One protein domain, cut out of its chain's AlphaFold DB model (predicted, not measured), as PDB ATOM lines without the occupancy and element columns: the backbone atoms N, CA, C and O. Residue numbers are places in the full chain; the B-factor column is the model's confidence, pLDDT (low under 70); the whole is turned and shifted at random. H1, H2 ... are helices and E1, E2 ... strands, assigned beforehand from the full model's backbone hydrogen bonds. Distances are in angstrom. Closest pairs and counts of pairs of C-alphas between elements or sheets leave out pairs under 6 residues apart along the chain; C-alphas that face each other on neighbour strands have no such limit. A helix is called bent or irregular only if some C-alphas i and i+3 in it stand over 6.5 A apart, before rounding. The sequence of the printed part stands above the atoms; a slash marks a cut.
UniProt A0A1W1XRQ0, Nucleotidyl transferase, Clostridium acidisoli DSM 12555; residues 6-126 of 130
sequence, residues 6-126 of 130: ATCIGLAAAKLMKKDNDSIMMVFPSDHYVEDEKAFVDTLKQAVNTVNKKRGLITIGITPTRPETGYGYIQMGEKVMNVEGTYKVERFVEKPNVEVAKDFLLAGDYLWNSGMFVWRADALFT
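AT A GLANCE: This is residues 6 to 126 of the 130 residues of the protein "Nucleotidyl transferase" of Clostridium acidisoli DSM 12555 (UniProt A0A1W1XRQ0). A long, sharply bent strand, E5, runs through the middle of a twisted sheet, pairing at its start with the hairpin E3 and E4 and further along with E2 and then E1. Helices H1 and H2 cover opposite faces of the sheet's E1 and E5 end, H3 packs at the other end by the start of E5, and the short H4 follows E5. The printed part has 121 residues, with four named helices and five named strands; along the chain come H1, E1, H2, then E2, then the hairpin E3 and E4, then H3, E5 and H4; the sheet is branched, its neighbour pairs E1 and E5, E2 and E5, E3 and E4, and E3 and E5 are antiparallel, and the class is mixed, helices and strands. It is compact, with a radius of gyration of the C-alphas of 15.2 A and spans of 46 by 33 by 30 A.

IN THESE COORDINATES: The longest strand, E5, has residues 110 to 120 and measures 25.4 A, from C-alpha 110 at (84.427, 163.237, 164.532) to C-alpha 120 at (97.567, 148.708, 148.425); it bends by 77 degrees at residue 114. E1 is residues 24 to 27, E2 58 to 62, E3 72 to 79, 20.4 A, and E4 87 to 94, 18.7 A, which bends by 63 degrees at residue 90. H1, residues 6 to 19, begins at C-alpha 6 at (103.862, 162.572, 150.358) and measures 20.3 A; H2, residues 37 to 53, measures 24.5 A; H3 is residues 98 to 107, 14.2 A, and H4 residues 123 to 126.

HOW THE PARTS SIT: E5 has E1 and E3 on one side and E2 on the other side. Between E5 and its neighbour strands these backbone atoms are within hydrogen-bond range: N 111 and O 74 of E3 at 2.8 A, O 112 and N 62 of E2 at 2.9 A, and O 119 and N 25 of E1 at 2.8 A. In the hairpin E3 and E4, N 73 and O 93 are 2.7 A apart. H2 is on the sheet at a height of 9.4 A, over E5 and only just over E2, where 3 of its C-alphas fall; its closest C-alphas to E5 are Val 51 and Trp 119, 6.0 A. H1 is on the opposite face, over E1, with Ala 13 and Met 25 the closest C-alphas at 7.0 A. H3 is on the sheet along E3, at 22 degrees on the local plane; its closest C-alphas to E5 are Phe 104 and Tyr 110, 5.7 A. H4, not on the sheet, is close to but not clearly touching H1, with the C-alphas of Ala 13 and Leu 124 closest at 7.4 A. Every O i to N i+4 pair is within hydrogen-bond range in H2 and H3, 9 of 10 are in H1, and H4 is too short for one.

THE WHOLE: The two C-alphas farthest apart are those of Lys 19 and Glu 99, 46.9 A. The printed part has no cut and no long link. Residues 33 to 39, of which 37 to 39 belong to H2, stand free. The mean pLDDT of the printed part is 94.4, and no printed residue is under 70.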
ATOM      1  N   ALA A   6     104.335 163.095 151.641       89.50
ATOM      2  CA  ALA A   6     103.862 162.572 150.358       89.50
ATOM      3  C   ALA A   6     104.997 162.046 149.457       89.50
ATOM      4  O   ALA A   6     104.866 160.980 148.862       89.50
ATOM      5  N   THR A   7     106.144 162.738 149.402       91.50
ATOM      6  CA  THR A   7     107.289 162.303 148.580       91.50
ATOM      7  C   THR A   7     107.895 161.000 149.105       91.50
ATOM      8  O   THR A   7     108.219 160.103 148.326       91.50
ATOM      9  N   CYS A   8     108.033 160.875 150.430       92.38
ATOM     10  CA  CYS A   8     108.529 159.654 151.067       92.38
ATOM     11  C   CYS A   8     107.575 158.479 150.826       92.38
ATOM     12  O   CYS A   8     108.022 157.386 150.476       92.38
ATOM     13  N   ILE A   9     106.269 158.730 150.953       94.38
ATOM     14  CA  ILE A   9     105.217 157.751 150.681       94.38
ATOM     15  C   ILE A   9     105.278 157.278 149.222       94.38
ATOM     16  O   ILE A   9     105.319 156.074 148.976       94.38
ATOM     17  N   GLY A  10     105.362 158.197 148.255       93.56
ATOM     18  CA  GLY A  10     105.434 157.855 146.832       93.56
ATOM     19  C   GLY A  10     106.659 157.010 146.476       93.56
ATOM     20  O   GLY A  10     106.545 156.016 145.757       93.56
ATOM     21  N   LEU A  11     107.830 157.344 147.028       94.25
ATOM     22  CA  LEU A  11     109.042 156.549 146.823       94.25
ATOM     23  C   LEU A  11     108.917 155.139 147.419       94.25
ATOM     24  O   LEU A  11     109.356 154.170 146.797       94.25
ATOM     25  N   ALA A  12     108.343 155.015 148.617       94.56
ATOM     26  CA  ALA A  12     108.127 153.722 149.257       94.56
ATOM     27  C   ALA A  12     107.127 152.863 148.469       94.56
ATOM     28  O   ALA A  12     107.424 151.699 148.202       94.56
ATOM     29  N   ALA A  13     106.018 153.445 148.008       94.38
ATOM     30  CA  ALA A  13     105.040 152.762 147.164       94.38
ATOM     31  C   ALA A  13     105.679 152.243 145.863       94.38
ATOM     32  O   ALA A  13     105.565 151.060 145.551       94.38
ATOM     33  N   ALA A  14     106.457 153.079 145.163       93.56
ATOM     34  CA  ALA A  14     107.167 152.672 143.947       93.56
ATOM     35  C   ALA A  14     108.177 151.535 144.192       93.56
ATOM     36  O   ALA A  14     108.373 150.671 143.336       93.56
ATOM     37  N   LYS A  15     108.832 151.514 145.362       95.19
ATOM     38  CA  LYS A  15     109.729 150.417 145.757       95.19
ATOM     39  C   LYS A  15     108.968 149.129 146.073       95.19
ATOM     40  O   LYS A  15     109.433 148.066 145.669       95.19
ATOM     41  N   LEU A  16     107.832 149.215 146.768       95.06
ATOM     42  CA  LEU A  16     106.988 148.058 147.081       95.06
ATOM     43  C   LEU A  16     106.441 147.425 145.803       95.06
ATOM     44  O   LEU A  16     106.651 146.237 145.601       95.06
ATOM     45  N   MET A  17     105.887 148.224 144.886       93.62
ATOM     46  CA  MET A  17     105.342 147.727 143.614       93.62
ATOM     47  C   MET A  17     106.376 147.001 142.746       93.62
ATOM     48  O   MET A  17     106.034 146.058 142.042       93.62
ATOM     49  N   LYS A  18     107.654 147.407 142.799       93.31
ATOM     50  CA  LYS A  18     108.739 146.691 142.101       93.31
ATOM     51  C   LYS A  18     109.008 145.300 142.674       93.31
ATOM     52  O   LYS A  18     109.554 144.460 141.966       93.31
ATOM     53  N   LYS A  19     108.708 145.085 143.955       93.31
ATOM     54  CA  LYS A  19     108.891 143.801 144.637       93.31
ATOM     55  C   LYS A  19     107.644 142.929 144.507       93.31
ATOM     56  O   LYS A  19     107.773 141.736 144.263       93.31
ATOM     57  N   ASP A  20     106.476 143.530 144.694       92.50
ATOM     58  CA  ASP A  20     105.171 142.890 144.618       92.50
ATOM     59  C   ASP A  20     104.093 143.964 144.386       92.50
ATOM     60  O   ASP A  20     103.939 144.911 145.162       92.50
ATOM     61  N   ASN A  21     103.351 143.823 143.290       84.56
ATOM     62  CA  ASN A  21     102.362 144.804 142.857       84.56
ATOM     63  C   ASN A  21     101.084 144.792 143.719       84.56
ATOM     64  O   ASN A  21     100.339 145.772 143.719       84.56
ATOM     65  N   ASP A  22     100.842 143.713 144.469       85.75
ATOM     66  CA  ASP A  22      99.697 143.566 145.374       85.75
ATOM     67  C   ASP A  22     100.041 143.909 146.834       85.75
ATOM     68  O   ASP A  22      99.185 143.815 147.717       85.75
ATOM     69  N   SER A  23     101.274 144.357 147.102       93.31
ATOM     70  CA  SER A  23     101.736 144.683 148.450       93.31
ATOM     71  C   SER A  23     100.854 145.727 149.136       93.31
ATOM     72  O   SER A  23     100.587 146.805 148.601       93.31
ATOM     73  N   ILE A  24     100.469 145.440 150.381       94.81
ATOM     74  CA  ILE A  24      99.831 146.418 151.263       94.81
ATOM     75  C   ILE A  24     100.909 147.288 151.904       94.81
ATOM     76  O   ILE A  24     101.857 146.797 152.516       94.81
ATOM     77  N   MET A  25     100.741 148.596 151.767       95.62
ATOM     78  CA  MET A  25     101.558 149.618 152.389       95.62
ATOM     79  C   MET A  25     100.856 150.149 153.639       95.62
ATOM     80  O   MET A  25      99.663 150.455 153.623       95.62
ATOM     81  N   MET A  26     101.622 150.274 154.719       96.62
ATOM     82  CA  MET A  26     101.197 150.910 155.961       96.62
ATOM     83  C   MET A  26     102.163 152.046 156.288       96.62
ATOM     84  O   MET A  26     103.379 151.884 156.158       96.62
ATOM     85  N   VAL A  27     101.628 153.194 156.692       96.56
ATOM     86  CA  VAL A  27     102.405 154.380 157.061       96.56
ATOM     87  C   VAL A  27     102.138 154.730 158.509       96.56
ATOM     88  O   VAL A  27     100.984 154.820 158.919       96.56
ATOM     89  N   PHE A  28     103.222 154.959 159.246       96.12
ATOM     90  CA  PHE A  28     103.205 155.282 160.665       96.12
ATOM     91  C   PHE A  28     104.126 156.473 160.942       96.12
ATOM     92  O   PHE A  28     105.273 156.462 160.480       96.12
ATOM     93  N   PRO A  29     103.669 157.477 161.706       94.81
ATOM     94  CA  PRO A  29     104.567 158.409 162.378       94.81
ATOM     95  C   PRO A  29     105.474 157.646 163.354       94.81
ATOM     96  O   PRO A  29     105.025 156.729 164.040       94.81
ATOM     97  N   SER A  30     106.761 157.992 163.402       94.50
ATOM     98  CA  SER A  30     107.756 157.291 164.233       94.50
ATOM     99  C   SER A  30     107.785 157.753 165.693       94.50
ATOM    100  O   SER A  30     108.517 157.193 166.500       94.50
ATOM    101  N   ASP A  31     107.053 158.813 166.010       94.88
ATOM    102  CA  ASP A  31     107.088 159.573 167.260       94.88
ATOM    103  C   ASP A  31     105.769 159.491 168.048       94.88
ATOM    104  O   ASP A  31     105.568 160.222 169.017       94.88
ATOM    105  N   HIS A  32     104.868 158.588 167.657       94.94
ATOM    106  CA  HIS A  32     103.626 158.333 168.378       94.94
ATOM    107  C   HIS A  32     103.835 157.341 169.525       94.94
ATOM    108  O   HIS A  32     104.535 156.340 169.381       94.94
ATOM    109  N   TYR A  33     103.167 157.598 170.649       95.69
ATOM    110  CA  TYR A  33     103.054 156.653 171.756       95.69
ATOM    111  C   TYR A  33     101.727 155.893 171.661       95.69
ATOM    112  O   TYR A  33     100.671 156.504 171.493       95.69
ATOM    113  N   VAL A  34     101.786 154.566 171.770       95.88
ATOM    114  CA  VAL A  34     100.625 153.669 171.754       95.88
ATOM    115  C   VAL A  34     100.659 152.852 173.038       95.88
ATOM    116  O   VAL A  34     101.579 152.068 173.239       95.88
ATOM    117  N   GLU A  35      99.675 153.062 173.909       95.88
ATOM    118  CA  GLU A  35      99.590 152.370 175.201       95.88
ATOM    119  C   GLU A  35      99.014 150.951 175.050       95.88
ATOM    120  O   GLU A  35      99.601 149.986 175.534       95.88
ATOM    121  N   ASP A  36      97.894 150.806 174.332       96.31
ATOM    122  CA  ASP A  36      97.258 149.509 174.072       96.31
ATOM    123  C   ASP A  36      97.747 148.905 172.745       96.31
ATOM    124  O   ASP A  36      97.132 149.047 171.681       96.31
ATOM    125  N   GLU A  37      98.882 148.209 172.812       96.44
ATOM    126  CA  GLU A  37      99.483 147.539 171.654       96.44
ATOM    127  C   GLU A  37      98.563 146.477 171.038       96.44
ATOM    128  O   GLU A  37      98.559 146.285 169.818       96.44
ATOM    129  N   LYS A  38      97.759 145.785 171.855       97.38
ATOM    130  CA  LYS A  38      96.877 144.722 171.364       97.38
ATOM    131  C   LYS A  38      95.750 145.320 170.527       97.38
ATOM    132  O   LYS A  38      95.532 144.865 169.402       97.38
ATOM    133  N   ALA A  39      95.062 146.336 171.048       95.75
ATOM    134  CA  ALA A  39      94.013 147.032 170.311       95.75
ATOM    135  C   ALA A  39      94.560 147.653 169.018       95.75
ATOM    136  O   ALA A  39      93.914 147.578 167.969       95.75
ATOM    137  N   PHE A  40      95.782 148.194 169.060       96.31
ATOM    138  CA  PHE A  40      96.452 148.725 167.879       96.31
ATOM    139  C   PHE A  40      96.699 147.651 166.811       96.31
ATOM    140  O   PHE A  40      96.292 147.815 165.660       96.31
ATOM    141  N   VAL A  41      97.301 146.516 167.179       96.94
ATOM    142  CA  VAL A  41      97.555 145.409 166.243       96.94
ATOM    143  C   VAL A  41      96.253 144.848 165.666       96.94
ATOM    144  O   VAL A  41      96.190 144.559 164.468       96.94
ATOM    145  N   ASP A  42      95.208 144.703 166.481       96.12
ATOM    146  CA  ASP A  42      93.904 144.214 166.022       96.12
ATOM    147  C   ASP A  42      93.255 145.200 165.031       96.12
ATOM    148  O   ASP A  42      92.765 144.784 163.976       96.12
ATOM    149  N   THR A  43      93.379 146.508 165.287       95.75
ATOM    150  CA  THR A  43      92.953 147.575 164.364       95.75
ATOM    151  C   THR A  43      93.694 147.497 163.024       95.75
ATOM    152  O   THR A  43      93.077 147.570 161.958       95.75
ATOM    153  N   LEU A  44      95.014 147.279 163.038       95.88
ATOM    154  CA  LEU A  44      95.801 147.147 161.806       95.88
ATOM    155  C   LEU A  44      95.437 145.896 161.006       95.88
ATOM    156  O   LEU A  44      95.290 145.970 159.785       95.88
ATOM    157  N   LYS A  45      95.240 144.751 161.669       95.44
ATOM    158  CA  LYS A  45      94.772 143.522 161.005       95.44
ATOM    159  C   LYS A  45      93.431 143.746 160.322       95.44
ATOM    160  O   LYS A  45      93.224 143.289 159.198       95.44
ATOM    161  N   GLN A  46      92.525 144.467 160.973       94.06
ATOM    162  CA  GLN A  46      91.243 144.811 160.385       94.06
ATOM    163  C   GLN A  46      91.392 145.723 159.158       94.06
ATOM    164  O   GLN A  46      90.753 145.467 158.132       94.06
ATOM    165  N   ALA A  47      92.254 146.740 159.223       95.12
ATOM    166  CA  ALA A  47      92.542 147.612 158.085       95.12
ATOM    167  C   ALA A  47      93.110 146.813 156.896       95.12
ATOM    168  O   ALA A  47      92.592 146.900 155.782       95.12
ATOM    169  N   VAL A  48      94.097 145.946 157.142       94.38
ATOM    170  CA  VAL A  48      94.680 145.040 156.136       94.38
ATOM    171  C   VAL A  48      93.611 144.133 155.514       94.38
ATOM    172  O   VAL A  48      93.507 144.041 154.291       94.38
ATOM    173  N   ASN A  49      92.767 143.501 156.334       92.69
ATOM    174  CA  ASN A  49      91.676 142.650 155.853       92.69
ATOM    175  C   ASN A  49      90.661 143.422 154.999       92.69
ATOM    176  O   ASN A  49      90.128 142.879 154.031       92.69
ATOM    177  N   THR A  50      90.395 144.679 155.346       91.81
ATOM    178  CA  THR A  50      89.466 145.541 154.609       91.81
ATOM    179  C   THR A  50      90.034 145.910 153.240       91.81
ATOM    180  O   THR A  50      89.354 145.709 152.234       91.81
ATOM    181  N   VAL A  51      91.300 146.340 153.184       91.94
ATOM    182  CA  VAL A  51      92.014 146.656 151.933       91.94
ATOM    183  C   VAL A  51      92.122 145.438 151.006       91.94
ATOM    184  O   VAL A  51      91.988 145.576 149.791       91.94
ATOM    185  N   ASN A  52      92.318 144.239 151.564       89.00
ATOM    186  CA  ASN A  52      92.351 142.995 150.787       89.00
ATOM    187  C   ASN A  52      91.004 142.660 150.130       89.00
ATOM    188  O   ASN A  52      90.974 142.124 149.026       89.00
ATOM    189  N   LYS A  53      89.884 142.958 150.798       87.12
ATOM    190  CA  LYS A  53      88.537 142.674 150.273       87.12
ATOM    191  C   LYS A  53      88.063 143.722 149.272       87.12
ATOM    192  O   LYS A  53      87.327 143.395 148.344       87.12
ATOM    193  N   LYS A  54      88.436 144.985 149.479       82.50
ATOM    194  CA  LYS A  54      88.027 146.108 148.639       82.50
ATOM    195  C   LYS A  54      89.154 147.131 148.578       82.50
ATOM    196  O   LYS A  54      89.640 147.579 149.612       82.50
ATOM    197  N   ARG A  55      89.515 147.553 147.362       82.38
ATOM    198  CA  ARG A  55      90.451 148.666 147.163       82.38
ATOM    199  C   ARG A  55      89.952 149.904 147.911       82.38
ATOM    200  O   ARG A  55      88.799 150.304 147.758       82.38
ATOM    201  N   GLY A  56      90.830 150.493 148.709       87.12
ATOM    202  CA  GLY A  56      90.538 151.679 149.499       87.12
ATOM    203  C   GLY A  56      91.782 152.199 150.206       87.12
ATOM    204  O   GLY A  56      92.773 151.480 150.351       87.12
ATOM    205  N   LEU A  57      91.699 153.458 150.630       93.00
ATOM    206  CA  LEU A  57      92.660 154.103 151.513       93.00
ATOM    207  C   LEU A  57      92.024 154.209 152.893       93.00
ATOM    208  O   LEU A  57      90.996 154.862 153.060       93.00
ATOM    209  N   ILE A  58      92.616 153.527 153.866       95.88
ATOM    210  CA  ILE A  58      92.144 153.509 155.248       95.88
ATOM    211  C   ILE A  58      93.014 154.448 156.067       95.88
ATOM    212  O   ILE A  58      94.235 154.443 155.930       95.88
ATOM    213  N   THR A  59      92.381 155.221 156.941       96.88
ATOM    214  CA  THR A  59      93.037 155.971 158.013       96.88
ATOM    215  C   THR A  59      92.565 155.439 159.363       96.88
ATOM    216  O   THR A  59      91.480 154.857 159.451       96.88
ATOM    217  N   ILE A  60      93.376 155.608 160.406       97.31
ATOM    218  CA  ILE A  60      93.015 155.213 161.771       97.31
ATOM    219  C   ILE A  60      92.576 156.454 162.547       97.31
ATOM    220  O   ILE A  60      93.350 157.404 162.699       97.31
ATOM    221  N   GLY A  61      91.332 156.446 163.022       97.19
ATOM    222  CA  GLY A  61      90.768 157.518 163.834       97.19
ATOM    223  C   GLY A  61      90.922 157.247 165.331       97.19
ATOM    224  O   GLY A  61      90.822 156.101 165.765       97.19
ATOM    225  N   ILE A  62      91.149 158.298 166.118       97.19
ATOM    226  CA  ILE A  62      91.223 158.234 167.585       97.19
ATOM    227  C   ILE A  62      90.065 159.042 168.168       97.19
ATOM    228  O   ILE A  62      89.827 160.168 167.733       97.19
ATOM    229  N   THR A  63      89.356 158.497 169.156       96.62
ATOM    230  CA  THR A  63      88.262 159.209 169.828       96.62
ATOM    231  C   THR A  63      88.784 160.484 170.504       96.62
ATOM    232  O   THR A  63      89.643 160.384 171.387       96.62
ATOM    233  N   PRO A  64      88.290 161.679 170.133       97.56
ATOM    234  CA  PRO A  64      88.718 162.927 170.741       97.56
ATOM    235  C   PRO A  64      88.290 163.003 172.204       97.56
ATOM    236  O   PRO A  64      87.149 162.708 172.548       97.56
ATOM    237  N   THR A  65      89.196 163.445 173.071       97.50
ATOM    238  CA  THR A  65      88.909 163.681 174.501       97.50
ATOM    239  C   THR A  65      88.932 165.161 174.878       97.50
ATOM    240  O   THR A  65      88.597 165.526 176.002       97.50
ATOM    241  N   ARG A  66      89.335 166.027 173.941       97.81
ATOM    242  CA  ARG A  66      89.411 167.487 174.091       97.81
ATOM    243  C   ARG A  66      89.350 168.171 172.714       97.81
ATOM    244  O   ARG A  66      89.644 167.515 171.715       97.81
ATOM    245  N   PRO A  67      89.046 169.477 172.634       97.69
ATOM    246  CA  PRO A  67      89.120 170.234 171.382       97.69
ATOM    247  C   PRO A  67      90.579 170.580 171.031       97.69
ATOM    248  O   PRO A  67      91.037 171.701 171.240       97.69
ATOM    249  N   GLU A  68      91.340 169.598 170.547       97.75
ATOM    250  CA  GLU A  68      92.732 169.784 170.112       97.75
ATOM    251  C   GLU A  68      92.791 170.483 168.747       97.75
ATOM    252  O   GLU A  68      92.149 170.029 167.808       97.75
ATOM    253  N   THR A  69      93.567 171.557 168.608       97.88
ATOM    254  CA  THR A  69      93.690 172.320 167.348       97.88
ATOM    255  C   THR A  69      94.926 171.927 166.541       97.88
ATOM    256  O   THR A  69      95.051 172.287 165.373       97.88
ATOM    257  N   GLY A  70      95.867 171.197 167.148       96.88
ATOM    258  CA  GLY A  70      97.071 170.707 166.478       96.88
ATOM    259  C   GLY A  70      96.853 169.482 165.585       96.88
ATOM    260  O   GLY A  70      97.748 169.148 164.806       96.88
ATOM    261  N   TYR A  71      95.697 168.820 165.681       97.44
ATOM    262  CA  TYR A  71      95.387 167.583 164.961       97.44
ATOM    263  C   TYR A  71      94.451 167.815 163.774       97.44
ATOM    264  O   TYR A  71      93.667 168.766 163.740       97.44
ATOM    265  N   GLY A  72      94.510 166.904 162.804       97.81
ATOM    266  CA  GLY A  72      93.437 166.738 161.833       97.81
ATOM    267  C   GLY A  72      92.244 166.009 162.456       97.81
ATOM    268  O   GLY A  72      92.407 165.223 163.390       97.81
ATOM    269  N   TYR A  73      91.054 166.247 161.921       98.50
ATOM    270  CA  TYR A  73      89.814 165.569 162.274       98.50
ATOM    271  C   TYR A  73      89.225 164.863 161.055       98.50
ATOM    272  O   TYR A  73      89.390 165.303 159.914       98.50
ATOM    273  N   ILE A  74      88.523 163.771 161.322       98.38
ATOM    274  CA  ILE A  74      87.868 162.902 160.354       98.38
ATOM    275  C   ILE A  74      86.407 162.812 160.766       98.38
ATOM    276  O   ILE A  74      86.117 162.292 161.840       98.38
ATOM    277  N   GLN A  75      85.499 163.285 159.923       98.38
ATOM    278  CA  GLN A  75      84.075 163.046 160.122       98.38
ATOM    279  C   GLN A  75      83.731 161.631 159.654       98.38
ATOM    280  O   GLN A  75      84.001 161.261 158.504       98.38
ATOM    281  N   MET A  76      83.141 160.842 160.546       97.94
ATOM    282  CA  MET A  76      82.602 159.529 160.224       97.94
ATOM    283  C   MET A  76      81.328 159.694 159.395       97.94
ATOM    284  O   MET A  76      80.379 160.344 159.820       97.94
ATOM    285  N   GLY A  77      81.312 159.086 158.214       97.25
ATOM    286  CA  GLY A  77      80.121 158.938 157.388       97.25
ATOM    287  C   GLY A  77      79.434 157.597 157.634       97.25
ATOM    288  O   GLY A  77      79.399 157.062 158.744       97.25
ATOM    289  N   GLU A  78      78.901 157.009 156.566       96.38
ATOM    290  CA  GLU A  78      78.190 155.732 156.640       96.38
ATOM    291  C   GLU A  78      79.075 154.590 157.157       96.38
ATOM    292  O   GLU A  78      80.212 154.396 156.713       96.38
ATOM    293  N   LYS A  79      78.513 153.757 158.037       94.81
ATOM    294  CA  LYS A  79      79.165 152.525 158.487       94.81
ATOM    295  C   LYS A  79      79.360 151.563 157.314       94.81
ATOM    296  O   LYS A  79      78.445 151.313 156.530       94.81
ATOM    297  N   VAL A  80      80.547 150.972 157.215       91.12
ATOM    298  CA  VAL A  80      80.829 149.937 156.218       91.12
ATOM    299  C   VAL A  80      80.181 148.625 156.661       91.12
ATOM    300  O   VAL A  80      80.446 148.106 157.746       91.12
ATOM    301  N   MET A  81      79.320 148.069 155.808       88.06
ATOM    302  CA  MET A  81      78.639 146.804 156.081       88.06
ATOM    303  C   MET A  81      79.640 145.663 156.299       88.06
ATOM    304  O   MET A  81      80.602 145.518 155.545       88.06
ATOM    305  N   ASN A  82      79.375 144.818 157.300       86.06
ATOM    306  CA  ASN A  82      80.176 143.635 157.649       86.06
ATOM    307  C   ASN A  82      81.635 143.922 158.063       86.06
ATOM    308  O   ASN A  82      82.460 143.007 158.059       86.06
ATOM    309  N   VAL A  83      81.960 145.168 158.425       86.50
ATOM    310  CA  VAL A  83      83.258 145.545 159.000       86.50
ATOM    311  C   VAL A  83      83.011 146.430 160.225       86.50
ATOM    312  O   VAL A  83      82.655 147.602 160.117       86.50
ATOM    313  N   GLU A  84      83.125 145.845 161.416       87.94
ATOM    314  CA  GLU A  84      82.858 146.537 162.681       87.94
ATOM    315  C   GLU A  84      83.810 147.720 162.894       87.94
ATOM    316  O   GLU A  84      84.973 147.628 162.553       87.94
ATOM    317  N   GLY A  85      83.345 148.857 163.413       89.62
ATOM    318  CA  GLY A  85      84.228 150.009 163.660       89.62
ATOM    319  C   GLY A  85      84.861 150.637 162.408       89.62
ATOM    320  O   GLY A  85      85.801 151.412 162.529       89.62
ATOM    321  N   THR A  86      84.378 150.316 161.202       93.12
ATOM    322  CA  THR A  86      84.825 150.943 159.948       93.12
ATOM    323  C   THR A  86      83.716 151.805 159.366       93.12
ATOM    324  O   THR A  86      82.580 151.358 159.201       93.12
ATOM    325  N   TYR A  87      84.070 153.033 159.007       95.38
ATOM    326  CA  TYR A  87      83.169 154.032 158.446       95.38
ATOM    327  C   TYR A  87      83.769 154.576 157.154       95.38
ATOM    328  O   TYR A  87      84.992 154.609 156.992       95.38
ATOM    329  N   LYS A  88      82.916 155.003 156.224       95.62
ATOM    330  CA  LYS A  88      83.357 155.891 155.151       95.62
ATOM    331  C   LYS A  88      83.797 157.207 155.780       95.62
ATOM    332  O   LYS A  88      83.204 157.651 156.759       95.62
ATOM    333  N   VAL A  89      84.826 157.825 155.215       96.62
ATOM    334  CA  VAL A  89      85.182 159.186 155.607       96.62
ATOM    335  C   VAL A  89      84.270 160.140 154.855       96.62
ATOM    336  O   VAL A  89      84.285 160.145 153.628       96.62
ATOM    337  N   GLU A  90      83.500 160.930 155.596       97.69
ATOM    338  CA  GLU A  90      82.677 161.993 155.017       97.69
ATOM    339  C   GLU A  90      83.536 163.229 154.734       97.69
ATOM    340  O   GLU A  90      83.448 163.854 153.679       97.69
ATOM    341  N   ARG A  91      84.422 163.574 155.677       96.75
ATOM    342  CA  ARG A  91      85.227 164.791 155.590       96.75
ATOM    343  C   ARG A  91      86.549 164.677 156.337       96.75
ATOM    344  O   ARG A  91      86.600 164.119 157.428       96.75
ATOM    345  N   PHE A  92      87.589 165.300 155.785       97.19
ATOM    346  CA  PHE A  92      88.827 165.623 156.497       97.19
ATOM    347  C   PHE A  92      88.900 167.125 156.784       97.19
ATOM    348  O   PHE A  92      88.625 167.945 155.906       97.19
ATOM    349  N   VAL A  93      89.308 167.480 158.000       97.31
ATOM    350  CA  VAL A  93      89.542 168.867 158.416       97.31
ATOM    351  C   VAL A  93      90.899 168.946 159.099       97.31
ATOM    352  O   VAL A  93      91.099 168.345 160.146       97.31
ATOM    353  N   GLU A  94      91.843 169.681 158.521       96.88
ATOM    354  CA  GLU A  94      93.190 169.807 159.080       96.88
ATOM    355  C   GLU A  94      93.267 171.014 160.019       96.88
ATOM    356  O   GLU A  94      93.038 172.141 159.584       96.88
ATOM    357  N   LYS A  95      93.619 170.774 161.291       96.25
ATOM    358  CA  LYS A  95      93.946 171.807 162.290       96.25
ATOM    359  C   LYS A  95      92.888 172.918 162.396       96.25
ATOM    360  O   LYS A  95      93.178 174.080 162.093       96.25
ATOM    361  N   PRO A  96      91.648 172.570 162.797       97.56
ATOM    362  CA  PRO A  96      90.589 173.555 162.989       97.56
ATOM    363  C   PRO A  96      90.951 174.560 164.092       97.56
ATOM    364  O   PRO A  96      91.799 174.299 164.948       97.56
ATOM    365  N   ASN A  97      90.263 175.706 164.106       98.19
ATOM    366  CA  ASN A  97      90.298 176.598 165.266       98.19
ATOM    367  C   ASN A  97      89.571 175.962 166.469       98.19
ATOM    368  O   ASN A  97      88.912 174.925 166.353       98.19
ATOM    369  N   VAL A  98      89.717 176.572 167.646       98.12
ATOM    370  CA  VAL A  98      89.223 175.993 168.902       98.12
ATOM    371  C   VAL A  98      87.696 175.923 168.959       98.12
ATOM    372  O   VAL A  98      87.152 174.999 169.559       98.12
ATOM    373  N   GLU A  99      86.995 176.864 168.330       98.31
ATOM    374  CA  GLU A  99      85.535 176.885 168.231       98.31
ATOM    375  C   GLU A  99      85.036 175.677 167.431       98.31
ATOM    376  O   GLU A  99      84.241 174.889 167.936       98.31
ATOM    377  N   VAL A 100      85.598 175.457 166.243       98.00
ATOM    378  CA  VAL A 100      85.250 174.321 165.381       98.00
ATOM    379  C   VAL A 100      85.631 172.987 166.034       98.00
ATOM    380  O   VAL A 100      84.871 172.025 165.968       98.00
ATOM    381  N   ALA A 101      86.775 172.911 166.723       98.25
ATOM    382  CA  ALA A 101      87.173 171.703 167.448       98.25
ATOM    383  C   ALA A 101      86.208 171.355 168.601       98.25
ATOM    384  O   ALA A 101      85.979 170.176 168.880       98.25
ATOM    385  N   LYS A 102      85.624 172.362 169.269       98.31
ATOM    386  CA  LYS A 102      84.568 172.149 170.273       98.31
ATOM    387  C   LYS A 102      83.300 171.612 169.623       98.31
ATOM    388  O   LYS A 102      82.731 170.659 170.148       98.31
ATOM    389  N   ASP A 103      82.901 172.173 168.485       98.19
ATOM    390  CA  ASP A 103      81.725 171.707 167.746       98.19
ATOM    391  C   ASP A 103      81.884 170.245 167.304       98.19
ATOM    392  O   ASP A 103      80.956 169.456 167.453       98.19
ATOM    393  N   PHE A 104      83.077 169.842 166.857       98.12
ATOM    394  CA  PHE A 104      83.374 168.446 166.503       98.12
ATOM    395  C   PHE A 104      83.248 167.489 167.690       98.12
ATOM    396  O   PHE A 104      82.696 166.398 167.552       98.12
ATOM    397  N   LEU A 105      83.726 167.901 168.868       97.12
ATOM    398  CA  LEU A 105      83.591 167.106 170.086       97.12
ATOM    399  C   LEU A 105      82.120 166.971 170.512       97.12
ATOM    400  O   LEU A 105      81.712 165.905 170.964       97.12
ATOM    401  N   LEU A 106      81.327 168.038 170.351       97.50
ATOM    402  CA  LEU A 106      79.893 168.040 170.650       97.50
ATOM    403  C   LEU A 106      79.083 167.197 169.659       97.50
ATOM    404  O   LEU A 106      78.127 166.543 170.069       97.50
ATOM    405  N   ALA A 107      79.455 167.209 168.379       97.00
ATOM    406  CA  ALA A 107      78.781 166.432 167.344       97.00
ATOM    407  C   ALA A 107      78.956 164.917 167.555       97.00
ATOM    408  O   ALA A 107      78.037 164.144 167.290       97.00
ATOM    409  N   GLY A 108      80.110 164.494 168.086       95.94
ATOM    410  CA  GLY A 108      80.379 163.099 168.457       95.94
ATOM    411  C   GLY A 108      80.603 162.151 167.272       95.94
ATOM    412  O   GLY A 108      80.872 160.969 167.477       95.94
ATOM    413  N   ASP A 109      80.534 162.659 166.042       97.62
ATOM    414  CA  ASP A 109      80.793 161.940 164.794       97.62
ATOM    415  C   ASP A 109      82.190 162.229 164.210       97.62
ATOM    416  O   ASP A 109      82.512 161.765 163.118       97.62
ATOM    417  N   TYR A 110      83.053 162.942 164.942       98.38
ATOM    418  CA  TYR A 110      84.427 163.237 164.532       98.38
ATOM    419  C   TYR A 110      85.469 162.443 165.326       98.38
ATOM    420  O   TYR A 110      85.384 162.298 166.545       98.38
ATOM    421  N   LEU A 111      86.512 161.996 164.627       98.50
ATOM    422  CA  LEU A 111      87.709 161.358 165.178       98.50
ATOM    423  C   LEU A 111      88.947 162.213 164.910       98.50
ATOM    424  O   LEU A 111      89.009 162.907 163.898       98.50
ATOM    425  N   TRP A 112      89.970 162.137 165.756       98.56
ATOM    426  CA  TRP A 112      91.291 162.665 165.418       98.56
ATOM    427  C   TRP A 112      91.958 161.796 164.352       98.56
ATOM    428  O   TRP A 112      91.952 160.568 164.445       98.56
ATOM    429  N   ASN A 113      92.586 162.433 163.366       97.94
ATOM    430  CA  ASN A 113      93.448 161.778 162.396       97.94
ATOM    431  C   ASN A 113      94.776 161.389 163.059       97.94
ATOM    432  O   ASN A 113      95.568 162.255 163.425       97.94
ATOM    433  N   SER A 114      95.047 160.087 163.162       96.94
ATOM    434  CA  SER A 114      96.315 159.572 163.701       96.94
ATOM    435  C   SER A 114      97.517 159.784 162.774       96.94
ATOM    436  O   SER A 114      98.637 159.454 163.149       96.94
ATOM    437  N   GLY A 115      97.316 160.236 161.531       95.19
ATOM    438  CA  GLY A 115      98.382 160.282 160.526       95.19
ATOM    439  C   GLY A 115      98.857 158.898 160.065       95.19
ATOM    440  O   GLY A 115      99.831 158.807 159.316       95.19
ATOM    441  N   MET A 116      98.178 157.828 160.494       97.38
ATOM    442  CA  MET A 116      98.420 156.464 160.043       97.38
ATOM    443  C   MET A 116      97.471 156.102 158.911       97.38
ATOM    444  O   MET A 116      96.281 156.432 158.936       97.38
ATOM    445  N   PHE A 117      98.008 155.391 157.925       96.81
ATOM    446  CA  PHE A 117      97.289 155.070 156.700       96.81
ATOM    447  C   PHE A 117      97.630 153.656 156.214       96.81
ATOM    448  O   PHE A 117      98.779 153.226 156.325       96.81
ATOM    449  N   VAL A 118      96.643 152.944 155.657       96.94
ATOM    450  CA  VAL A 118      96.772 151.571 155.131       96.94
ATOM    451  C   VAL A 118      96.081 151.454 153.769       96.94
ATOM    452  O   VAL A 118      94.904 151.790 153.643       96.94
ATOM    453  N   TRP A 119      96.798 150.995 152.740       95.75
ATOM    454  CA  TRP A 119      96.268 150.814 151.379       95.75
ATOM    455  C   TRP A 119      97.154 149.871 150.551       95.75
ATOM    456  O   TRP A 119      98.266 149.542 150.956       95.75
ATOM    457  N   ARG A 120      96.694 149.420 149.378       93.19
ATOM    458  CA  ARG A 120      97.567 148.708 148.425       93.19
ATOM    459  C   ARG A 120      98.532 149.685 147.762       93.19
ATOM    460  O   ARG A 120      98.097 150.737 147.314       93.19
ATOM    461  N   ALA A 121      99.808 149.335 147.629       92.75
ATOM    462  CA  ALA A 121     100.837 150.230 147.096       92.75
ATOM    463  C   ALA A 121     100.489 150.803 145.705       92.75
ATOM    464  O   ALA A 121     100.779 151.969 145.433       92.75
ATOM    465  N   ASP A 122      99.807 150.021 144.864       89.94
ATOM    466  CA  ASP A 122      99.351 150.432 143.533       89.94
ATOM    467  C   ASP A 122      98.219 151.472 143.543       89.94
ATOM    468  O   ASP A 122      98.086 152.243 142.588       89.94
ATOM    469  N   ALA A 123      97.428 151.548 144.618       87.31
ATOM    470  CA  ALA A 123      96.314 152.488 144.709       87.31
ATOM    471  C   ALA A 123      96.799 153.943 144.637       87.31
ATOM    472  O   ALA A 123      96.139 154.774 144.026       87.31
ATOM    473  N   LEU A 124      97.999 154.251 145.144       82.81
ATOM    474  CA  LEU A 124      98.547 155.612 145.102       82.81
ATOM    475  C   LEU A 124      98.728 156.155 143.671       82.81
ATOM    476  O   LEU A 124      98.693 157.364 143.467       82.81
ATOM    477  N   PHE A 125      98.917 155.273 142.689       81.69
ATOM    478  CA  PHE A 125      99.156 155.640 141.290       81.69
ATOM    479  C   PHE A 125      97.957 155.368 140.376       81.69
ATOM    480  O   PHE A 125      98.032 155.634 139.180       81.69
ATOM    481  N   THR A 126      96.871 154.816 140.922       71.56
ATOM    482  CA  THR A 126      95.683 154.397 140.161       71.56
ATOM    483  C   THR A 126      94.395 155.080 140.615       71.56
ATOM    484  O   THR A 126      93.347 154.811 140.038       71.56
TER     485      THR A 126